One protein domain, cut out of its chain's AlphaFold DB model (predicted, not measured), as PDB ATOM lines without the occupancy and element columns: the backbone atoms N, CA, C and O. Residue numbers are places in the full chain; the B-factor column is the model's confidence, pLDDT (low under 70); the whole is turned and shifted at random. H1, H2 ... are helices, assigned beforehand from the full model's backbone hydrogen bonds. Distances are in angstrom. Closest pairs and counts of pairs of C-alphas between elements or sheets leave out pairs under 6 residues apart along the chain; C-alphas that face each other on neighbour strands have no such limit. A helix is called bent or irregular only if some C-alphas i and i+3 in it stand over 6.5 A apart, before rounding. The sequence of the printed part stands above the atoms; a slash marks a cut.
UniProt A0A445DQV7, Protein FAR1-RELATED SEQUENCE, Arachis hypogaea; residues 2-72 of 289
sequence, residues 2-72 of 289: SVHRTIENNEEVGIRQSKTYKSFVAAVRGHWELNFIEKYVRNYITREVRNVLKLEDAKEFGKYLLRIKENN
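This is residues 2 to 72 of the 289 residues of the protein "Protein FAR1-RELATED SEQUENCE" of Arachis hypogaea (UniProt A0A445DQV7). One long helix, H3, makes the longest axis; the shorter helices H1 and H2 pack on its first part to form a small three-helix head, and residues 51 to 72 stick out from this head as a free arm. The head is an up-and-down bundle of H1, H2 and H3, each helix running against the one before it, with crossed packing. The printed part has 71 residues with three named helices in the order H1, H2, H3 and no named strand, and its class is all helix. The whole is extended, with a radius of gyration of the C-alphas of 17.3 A and spans of 60 by 18 by 17 A.

H3, residues 38 to 71, has a kink of 32 degrees near residue 52. It is neither bent nor irregular, but only just: C-alphas 47 and 50 are 6.4 A apart. With residues 38 to 42 alone it touches H2, residues 17 to 27; the closest C-alphas, those of Tyr 21 and Glu 38, are 5.7 A apart. H2 and H3 form a helical hairpin, opposite ways at a steep tilt of 43 degrees. With residues 41 to 49 alone H3 touches H1, residues 3 to 12; the closest C-alphas, those of Glu 8 and Val 49, are 6.9 A apart. H1 and H3 run the same way at a steep tilt of 42 degrees. H1 and H2 also touch and form a helical hairpin, opposite ways at a steep tilt of 41 degrees; their closest C-alphas, those of Asn 10 and Thr 20, are 6.7 A apart. In H1 and H2 every O i to N i+4 pair is within hydrogen-bond range; in H3, 26 of 30 are.

H3 measures 47.0 A from C-alpha 38 at (10.794, 28.112, -88.675) to C-alpha 71 at (3.662, 55.621, -51.248). H2 measures 15.5 A, and H1, beginning at C-alpha 3 at (3.033, 36.966, -92.680), 14.6 A.

The two C-alphas farthest apart, those of Arg 29 and Asn 72, are 60.3 A apart. Without residues 51 to 72 the body spans 29 by 18 by 18 A. The printed part has no cut; the link from H1 to H2 is tight and that from H2 to H3 short. The mean pLDDT of the printed part is 73.0, with residues 31 to 32, 46 to 65 and 68 under 70.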
ATOM      1  N   SER A   2      -0.691  39.401 -94.465       76.94
ATOM      2  CA  SER A   2       0.724  39.673 -94.171       76.94
ATOM      3  C   SER A   2       1.266  38.654 -93.166       76.94
ATOM      4  O   SER A   2       0.728  38.534 -92.067       76.94
ATOM      5  N   VAL A   3       2.339  37.947 -93.537       76.38
ATOM      6  CA  VAL A   3       3.033  36.966 -92.680       76.38
ATOM      7  C   VAL A   3       3.428  37.592 -91.338       76.38
ATOM      8  O   VAL A   3       3.271  36.961 -90.298       76.38
ATOM      9  N   HIS A   4       3.867  38.852 -91.356       78.94
ATOM     10  CA  HIS A   4       4.265  39.603 -90.166       78.94
ATOM     11  C   HIS A   4       3.105  39.826 -89.191       78.94
ATOM     12  O   HIS A   4       3.214  39.450 -88.026       78.94
ATOM     13  N   ARG A   5       1.954  40.290 -89.697       79.94
ATOM     14  CA  ARG A   5       0.751  40.539 -88.885       79.94
ATOM     15  C   ARG A   5       0.221  39.255 -88.236       79.94
ATOM     16  O   ARG A   5      -0.195  39.252 -87.086       79.94
ATOM     17  N   THR A   6       0.271  38.131 -88.952       81.38
ATOM     18  CA  THR A   6      -0.129  36.829 -88.395       81.38
ATOM     19  C   THR A   6       0.854  36.321 -87.333       81.38
ATOM     20  O   THR A   6       0.435  35.650 -86.392       81.38
ATOM     21  N   ILE A   7       2.156  36.611 -87.453       82.31
ATOM     22  CA  ILE A   7       3.138  36.258 -86.414       82.31
ATOM     23  C   ILE A   7       2.922  37.104 -85.153       82.31
ATOM     24  O   ILE A   7       2.946  36.546 -84.060       82.31
ATOM     25  N   GLU A   8       2.684  38.406 -85.308       80.19
ATOM     26  CA  GLU A   8       2.419  39.345 -84.208       80.19
ATOM     27  C   GLU A   8       1.184  38.940 -83.401       80.19
ATOM     28  O   GLU A   8       1.311  38.662 -82.210       80.19
ATOM     29  N   ASN A   9       0.034  38.766 -84.061       81.50
ATOM     30  CA  ASN A   9      -1.212  38.365 -83.397       81.50
ATOM     31  C   ASN A   9      -1.071  37.027 -82.649       81.50
ATOM     32  O   ASN A   9      -1.646  36.823 -81.585       81.50
ATOM     33  N   ASN A  10      -0.300  36.085 -83.199       81.81
ATOM     34  CA  ASN A  10      -0.095  34.788 -82.563       81.81
ATOM     35  C   ASN A  10       0.817  34.871 -81.329       81.81
ATOM     36  O   ASN A  10       0.599  34.111 -80.389       81.81
ATOM     37  N   GLU A  11       1.823  35.756 -81.311       78.44
ATOM     38  CA  GLU A  11       2.643  35.990 -80.111       78.44
ATOM     39  C   GLU A  11       1.829  36.719 -79.034       78.44
ATOM     40  O   GLU A  11       1.923  36.342 -77.869       78.44
ATOM     41  N   GLU A  12       0.981  37.682 -79.414       75.31
ATOM     42  CA  GLU A  12       0.075  38.388 -78.496       75.31
ATOM     43  C   GLU A  12      -0.896  37.423 -77.794       75.31
ATOM     44  O   GLU A  12      -1.065  37.467 -76.579       75.31
ATOM     45  N   VAL A  13      -1.449  36.462 -78.537       80.81
ATOM     46  CA  VAL A  13      -2.333  35.406 -78.004       80.81
ATOM     47  C   VAL A  13      -1.543  34.276 -77.305       80.81
ATOM     48  O   VAL A  13      -2.119  33.317 -76.790       80.81
ATOM     49  N   GLY A  14      -0.206  34.349 -77.257       77.88
ATOM     50  CA  GLY A  14       0.650  33.365 -76.580       77.88
ATOM     51  C   GLY A  14       0.764  32.015 -77.303       77.88
ATOM     52  O   GLY A  14       1.133  30.996 -76.707       77.88
ATOM     53  N   ILE A  15       0.455  31.967 -78.599       81.88
ATOM     54  CA  ILE A  15       0.562  30.759 -79.413       81.88
ATOM     55  C   ILE A  15       2.035  30.412 -79.614       81.88
ATOM     56  O   ILE A  15       2.853  31.202 -80.080       81.88
ATOM     57  N   ARG A  16       2.387  29.163 -79.297       81.81
ATOM     58  CA  ARG A  16       3.761  28.669 -79.434       81.81
ATOM     59  C   ARG A  16       4.266  28.862 -80.869       81.81
ATOM     60  O   ARG A  16       3.659  28.356 -81.805       81.81
ATOM     61  N   GLN A  17       5.450  29.450 -81.017       81.94
ATOM     62  CA  GLN A  17       6.102  29.753 -82.305       81.94
ATOM     63  C   GLN A  17       6.136  28.570 -83.291       81.94
ATOM     64  O   GLN A  17       5.962  28.739 -84.496       81.94
ATOM     65  N   SER A  18       6.313  27.348 -82.778       82.38
ATOM     66  CA  SER A  18       6.288  26.126 -83.589       82.38
ATOM     67  C   SER A  18       4.903  25.834 -84.181       82.38
ATOM     68  O   SER A  18       4.806  25.276 -85.268       82.38
ATOM     69  N   LYS A  19       3.821  26.188 -83.473       87.00
ATOM     70  CA  LYS A  19       2.440  26.099 -83.974       87.00
ATOM     71  C   LYS A  19       2.171  27.185 -85.017       87.00
ATOM     72  O   LYS A  19       1.601  26.867 -86.049       87.00
ATOM     73  N   THR A  20       2.666  28.403 -84.801       85.56
ATOM     74  CA  THR A  20       2.596  29.505 -85.776       85.56
ATOM     75  C   THR A  20       3.309  29.167 -87.086       85.56
ATOM     76  O   THR A  20       2.792  29.420 -88.166       85.56
ATOM     77  N   TYR A  21       4.485  28.538 -87.030       85.12
ATOM     78  CA  TYR A  21       5.145  28.064 -88.248       85.12
ATOM     79  C   TYR A  21       4.339  26.955 -88.938       85.12
ATOM     80  O   TYR A  21       4.120  27.011 -90.145       85.12
ATOM     81  N   LYS A  22       3.835  25.980 -88.170       86.69
ATOM     82  CA  LYS A  22       2.995  24.900 -88.708       86.69
ATOM     83  C   LYS A  22       1.698  25.406 -89.345       86.69
ATOM     84  O   LYS A  22       1.274  24.815 -90.328       86.69
ATOM     85  N   SER A  23       1.090  26.487 -88.848       88.19
ATOM     86  CA  SER A  23      -0.101  27.066 -89.485       88.19
ATOM     87  C   SER A  23       0.212  27.664 -90.854       88.19
ATOM     88  O   SER A  23      -0.600  27.529 -91.761       88.19
ATOM     89  N   PHE A  24       1.398  28.254 -91.047       84.56
ATOM     90  CA  PHE A  24       1.833  28.679 -92.383       84.56
ATOM     91  C   PHE A  24       2.091  27.484 -93.299       84.56
ATOM     92  O   PHE A  24       1.644  27.499 -94.437       84.56
ATOM     93  N   VAL A  25       2.746  26.435 -92.790       82.56
ATOM     94  CA  VAL A  25       3.001  25.193 -93.545       82.56
ATOM     95  C   VAL A  25       1.708  24.495 -93.952       82.56
ATOM     96  O   VAL A  25       1.700  23.852 -94.984       82.56
ATOM     97  N   ALA A  26       0.649  24.587 -93.146       83.88
ATOM     98  CA  ALA A  26      -0.658  24.024 -93.472       83.88
ATOM     99  C   ALA A  26      -1.457  24.903 -94.451       83.88
ATOM    100  O   ALA A  26      -2.308  24.393 -95.173       83.88
ATOM    101  N   ALA A  27      -1.204  26.216 -94.457       81.06
ATOM    102  CA  ALA A  27      -1.851  27.161 -95.364       81.06
ATOM    103  C   ALA A  27      -1.275  27.107 -96.789       81.06
ATOM    104  O   ALA A  27      -1.984  27.416 -97.744       81.06
ATOM    105  N   VAL A  28      -0.009  26.713 -96.933       75.31
ATOM    106  CA  VAL A  28       0.588  26.335 -98.223       75.31
ATOM    107  C   VAL A  28       0.615  24.808 -98.347       75.31
ATOM    108  O   VAL A  28       0.512  24.107 -97.350       75.31
ATOM    109  N   ARG A  29       0.731  24.229 -99.540       74.25
ATOM    110  CA  ARG A  29       0.637  22.768 -99.743       74.25
ATOM    111  C   ARG A  29       1.932  22.025 -99.382       74.25
ATOM    112  O   ARG A  29       2.246  20.999 -99.977       74.25
ATOM    113  N   GLY A  30       2.682  22.515 -98.394       71.06
ATOM    114  CA  GLY A  30       3.890  21.866 -97.893       71.06
ATOM    115  C   GLY A  30       5.026  22.820 -97.530       71.06
ATOM    116  O   GLY A  30       4.995  24.022 -97.779       71.06
ATOM    117  N   HIS A  31       6.079  22.260 -96.932       67.25
ATOM    118  CA  HIS A  31       7.233  23.028 -96.450       67.25
ATOM    119  C   HIS A  31       8.042  23.717 -97.564       67.25
ATOM    120  O   HIS A  31       8.682  24.727 -97.289       67.25
ATOM    121  N   TRP A  32       8.038  23.178 -98.787       67.38
ATOM    122  CA  TRP A  32       8.821  23.687 -99.923       67.38
ATOM    123  C   TRP A  32       8.202  24.920-100.595       67.38
ATOM    124  O   TRP A  32       8.902  25.635-101.300       67.38
ATOM    125  N   GLU A  33       6.915  25.187-100.360       72.06
ATOM    126  CA  GLU A  33       6.224  26.384-100.863       72.06
ATOM    127  C   GLU A  33       6.424  27.607 -99.954       72.06
ATOM    128  O   GLU A  33       6.074  28.727-100.327       72.06
ATOM    129  N   LEU A  34       7.004  27.430 -98.760       74.19
ATOM    130  CA  LEU A  34       7.355  28.546 -97.887       74.19
ATOM    131  C   LEU A  34       8.736  29.101 -98.227       74.19
ATOM    132  O   LEU A  34       9.756  28.434 -98.070       74.19
ATOM    133  N   ASN A  35       8.776  30.400 -98.512       75.38
ATOM    134  CA  ASN A  35      10.020  31.150 -98.720       75.38
ATOM    135  C   ASN A  35      10.845  31.354 -97.431       75.38
ATOM    136  O   ASN A  35      11.862  32.048 -97.443       75.38
ATOM    137  N   PHE A  36      10.408  30.805 -96.293       74.94
ATOM    138  CA  PHE A  36      11.077  30.963 -95.008       74.94
ATOM    139  C   PHE A  36      10.948  29.722 -94.119       74.94
ATOM    140  O   PHE A  36       9.971  28.976 -94.142       74.94
ATOM    141  N   ILE A  37      11.958  29.527 -93.275       80.69
ATOM    142  CA  ILE A  37      12.053  28.412 -92.327       80.69
ATOM    143  C   ILE A  37      11.550  28.816 -90.936       80.69
ATOM    144  O   ILE A  37      11.526  29.998 -90.605       80.69
ATOM    145  N   GLU A  38      11.252  27.853 -90.058       76.69
ATOM    146  CA  GLU A  38      10.794  28.112 -88.675       76.69
ATOM    147  C   GLU A  38      11.705  29.088 -87.907       76.69
ATOM    148  O   GLU A  38      11.256  29.920 -87.115       76.69
ATOM    149  N   LYS A  39      13.014  29.029 -88.180       79.94
ATOM    150  CA  LYS A  39      14.010  29.936 -87.599       79.94
ATOM    151  C   LYS A  39      13.706  31.412 -87.887       79.94
ATOM    152  O   LYS A  39      14.038  32.254 -87.060       79.94
ATOM    153  N   TYR A  40      13.083  31.726 -89.021       77.38
ATOM    154  CA  TYR A  40      12.666  33.082 -89.367       77.38
ATOM    155  C   TYR A  40      11.627  33.617 -88.381       77.38
ATOM    156  O   TYR A  40      11.836  34.690 -87.829       77.38
ATOM    157  N   VAL A  41      10.582  32.839 -88.075       76.12
ATOM    158  CA  VAL A  41       9.537  33.213 -87.101       76.12
ATOM    159  C   VAL A  41      10.163  33.496 -85.734       76.12
ATOM    160  O   VAL A  41       9.910  34.532 -85.125       76.12
ATOM    161  N   ARG A  42      11.077  32.625 -85.289       75.31
ATOM    162  CA  ARG A  42      11.820  32.807 -84.033       75.31
ATOM    163  C   ARG A  42      12.669  34.080 -84.028       75.31
ATOM    164  O   ARG A  42      12.670  34.811 -83.039       75.31
ATOM    165  N   ASN A  43      13.401  34.333 -85.111       78.69
ATOM    166  CA  ASN A  43      14.250  35.515 -85.245       78.69
ATOM    167  C   ASN A  43      13.417  36.801 -85.305       78.69
ATOM    168  O   ASN A  43      13.782  37.767 -84.647       78.69
ATOM    169  N   TYR A  44      12.305  36.796 -86.040       72.25
ATOM    170  CA  TYR A  44      11.393  37.931 -86.167       72.25
ATOM    171  C   TYR A  44      10.769  38.303 -84.822       72.25
ATOM    172  O   TYR A  44      10.881  39.445 -84.389       72.25
ATOM    173  N   ILE A  45      10.223  37.323 -84.095       70.25
ATOM    174  CA  ILE A  45       9.658  37.548 -82.757       70.25
ATOM    175  C   ILE A  45      10.726  38.080 -81.797       70.25
ATOM    176  O   ILE A  45      10.473  38.985 -81.013       70.25
ATOM    177  N   THR A  46      11.942  37.533 -81.855       66.00
ATOM    178  CA  THR A  46      13.025  37.968 -80.962       66.00
ATOM    179  C   THR A  46      13.522  39.378 -81.291       66.00
ATOM    180  O   THR A  46      13.882  40.109 -80.371       66.00
ATOM    181  N   ARG A  47      13.589  39.744 -82.577       63.06
ATOM    182  CA  ARG A  47      14.227  40.981 -83.046       63.06
ATOM    183  C   ARG A  47      13.267  42.155 -83.173       63.06
ATOM    184  O   ARG A  47      13.671  43.259 -82.840       63.06
ATOM    185  N   GLU A  48      12.050  41.920 -83.642       60.53
ATOM    186  CA  GLU A  48      11.079  42.982 -83.914       60.53
ATOM    187  C   GLU A  48      10.037  43.036 -82.794       60.53
ATOM    188  O   GLU A  48       9.938  44.031 -82.094       60.53
ATOM    189  N   VAL A  49       9.349  41.926 -82.509       58.41
ATOM    190  CA  VAL A  49       8.212  41.930 -81.567       58.41
ATOM    191  C   VAL A  49       8.663  42.123 -80.112       58.41
ATOM    192  O   VAL A  49       8.224  43.038 -79.424       58.41
ATOM    193  N   ARG A  50       9.605  41.307 -79.628       57.56
ATOM    194  CA  ARG A  50      10.082  41.383 -78.234       57.56
ATOM    195  C   ARG A  50      10.973  42.582 -77.951       57.56
ATOM    196  O   ARG A  50      11.125  42.935 -76.789       57.56
ATOM    197  N   ASN A  51      11.609  43.173 -78.960       52.72
ATOM    198  CA  ASN A  51      12.381  44.397 -78.746       52.72
ATOM    199  C   ASN A  51      11.478  45.632 -78.708       52.72
ATOM    200  O   ASN A  51      11.751  46.521 -77.911       52.72
ATOM    201  N   VAL A  52      10.388  45.654 -79.482       50.12
ATOM    202  CA  VAL A  52       9.350  46.688 -79.368       50.12
ATOM    203  C   VAL A  52       8.641  46.600 -78.011       50.12
ATOM    204  O   VAL A  52       8.516  47.619 -77.346       50.12
ATOM    205  N   LEU A  53       8.300  45.397 -77.528       47.59
ATOM    206  CA  LEU A  53       7.719  45.222 -76.184       47.59
ATOM    207  C   LEU A  53       8.643  45.739 -75.062       47.59
ATOM    208  O   LEU A  53       8.192  46.459 -74.178       47.59
ATOM    209  N   LYS A  54       9.962  45.503 -75.154       50.59
ATOM    210  CA  LYS A  54      10.942  46.057 -74.194       50.59
ATOM    211  C   LYS A  54      10.953  47.593 -74.125       50.59
ATOM    212  O   LYS A  54      11.356  48.139 -73.099       50.59
ATOM    213  N   LEU A  55      10.583  48.278 -75.211       46.34
ATOM    214  CA  LEU A  55      10.541  49.743 -75.288       46.34
ATOM    215  C   LEU A  55       9.411  50.315 -74.420       46.34
ATOM    216  O   LEU A  55       9.567  51.353 -73.774       46.34
ATOM    217  N   GLU A  56       8.274  49.622 -74.403       53.16
ATOM    218  CA  GLU A  56       7.085  49.988 -73.634       53.16
ATOM    219  C   GLU A  56       7.249  49.597 -72.155       53.16
ATOM    220  O   GLU A  56       6.993  50.411 -71.260       53.16
ATOM    221  N   ASP A  57       7.856  48.431 -71.910       57.53
ATOM    222  CA  ASP A  57       8.193  47.915 -70.579       57.53
ATOM    223  C   ASP A  57       9.062  48.892 -69.764       57.53
ATOM    224  O   ASP A  57       8.869  49.040 -68.558       57.53
ATOM    225  N   ALA A  58      10.016  49.590 -70.392       60.81
ATOM    226  CA  ALA A  58      10.925  50.504 -69.689       60.81
ATOM    227  C   ALA A  58      10.207  51.735 -69.109       60.81
ATOM    228  O   ALA A  58      10.501  52.174 -67.991       60.81
ATOM    229  N   LYS A  59       9.238  52.284 -69.850       64.50
ATOM    230  CA  LYS A  59       8.417  53.417 -69.396       64.50
ATOM    231  C   LYS A  59       7.439  52.986 -68.315       64.50
ATOM    232  O   LYS A  59       7.239  53.712 -67.341       64.50
ATOM    233  N   GLU A  60       6.840  51.814 -68.474       62.97
ATOM    234  CA  GLU A  60       5.923  51.247 -67.490       62.97
ATOM    235  C   GLU A  60       6.637  50.892 -66.180       62.97
ATOM    236  O   GLU A  60       6.144  51.207 -65.094       62.97
ATOM    237  N   PHE A  61       7.859  50.370 -66.275       65.69
ATOM    238  CA  PHE A  61       8.745  50.147 -65.139       65.69
ATOM    239  C   PHE A  61       9.075  51.450 -64.397       65.69
ATOM    240  O   PHE A  61       8.978  51.508 -63.170       65.69
ATOM    241  N   GLY A  62       9.375  52.532 -65.125       64.50
ATOM    242  CA  GLY A  62       9.560  53.859 -64.529       64.50
ATOM    243  C   GLY A  62       8.318  54.359 -63.780       64.50
ATOM    244  O   GLY A  62       8.429  54.820 -62.643       64.50
ATOM    245  N   LYS A  63       7.122  54.208 -64.370       69.44
ATOM    246  CA  LYS A  63       5.844  54.562 -63.719       69.44
ATOM    247  C   LYS A  63       5.603  53.747 -62.445       69.44
ATOM    248  O   LYS A  63       5.116  54.289 -61.459       69.44
ATOM    249  N   TYR A  64       5.945  52.461 -62.446       67.44
ATOM    250  CA  TYR A  64       5.833  51.601 -61.268       67.44
ATOM    251  C   TYR A  64       6.730  52.068 -60.114       67.44
ATOM    252  O   TYR A  64       6.249  52.212 -58.991       67.44
ATOM    253  N   LEU A  65       8.003  52.367 -60.389       67.69
ATOM    254  CA  LEU A  65       8.932  52.877 -59.373       67.69
ATOM    255  C   LEU A  65       8.483  54.231 -58.809       67.69
ATOM    256  O   LEU A  65       8.621  54.476 -57.609       67.69
ATOM    257  N   LEU A  66       7.893  55.084 -59.653       76.56
ATOM    258  CA  LEU A  66       7.309  56.354 -59.227       76.56
ATOM    259  C   LEU A  66       6.176  56.139 -58.213       76.56
ATOM    260  O   LEU A  66       6.211  56.735 -57.140       76.56
ATOM    261  N   ARG A  67       5.244  55.216 -58.493       74.19
ATOM    262  CA  ARG A  67       4.148  54.872 -57.566       74.19
ATOM    263  C   ARG A  67       4.658  54.379 -56.212       74.19
ATOM    264  O   ARG A  67       4.106  54.728 -55.173       74.19
ATOM    265  N   ILE A  68       5.730  53.582 -56.199       67.69
ATOM    266  CA  ILE A  68       6.331  53.122 -54.938       67.69
ATOM    267  C   ILE A  68       6.919  54.301 -54.156       67.69
ATOM    268  O   ILE A  68       6.759  54.361 -52.938       67.69
ATOM    269  N   LYS A  69       7.579  55.241 -54.841       79.69
ATOM    270  CA  LYS A  69       8.151  56.441 -54.217       79.69
ATOM    271  C   LYS A  69       7.081  57.366 -53.637       79.69
ATOM    272  O   LYS A  69       7.296  57.941 -52.575       79.69
ATOM    273  N   GLU A  70       5.938  57.491 -54.304       81.12
ATOM    274  CA  GLU A  70       4.790  58.257 -53.806       81.12
ATOM    275  C   GLU A  70       4.224  57.652 -52.516       81.12
ATOM    276  O   GLU A  70       3.915  58.386 -51.579       81.12
ATOM    277  N   ASN A  71       4.162  56.320 -52.431       78.88
ATOM    278  CA  ASN A  71       3.662  55.621 -51.248       78.88
ATOM    279  C   ASN A  71       4.685  55.565 -50.097       78.88
ATOM    280  O   ASN A  71       4.311  55.544 -48.929       78.88
ATOM    281  N   ASN A  72       5.985  55.553 -50.410       76.44
ATOM    282  CA  ASN A  72       7.063  55.403 -49.435       76.44
ATOM    283  C   ASN A  72       8.126  56.496 -49.614       76.44
ATOM    284  O   ASN A  72       9.033  56.356 -50.434       76.44
TER     285      ASN A  72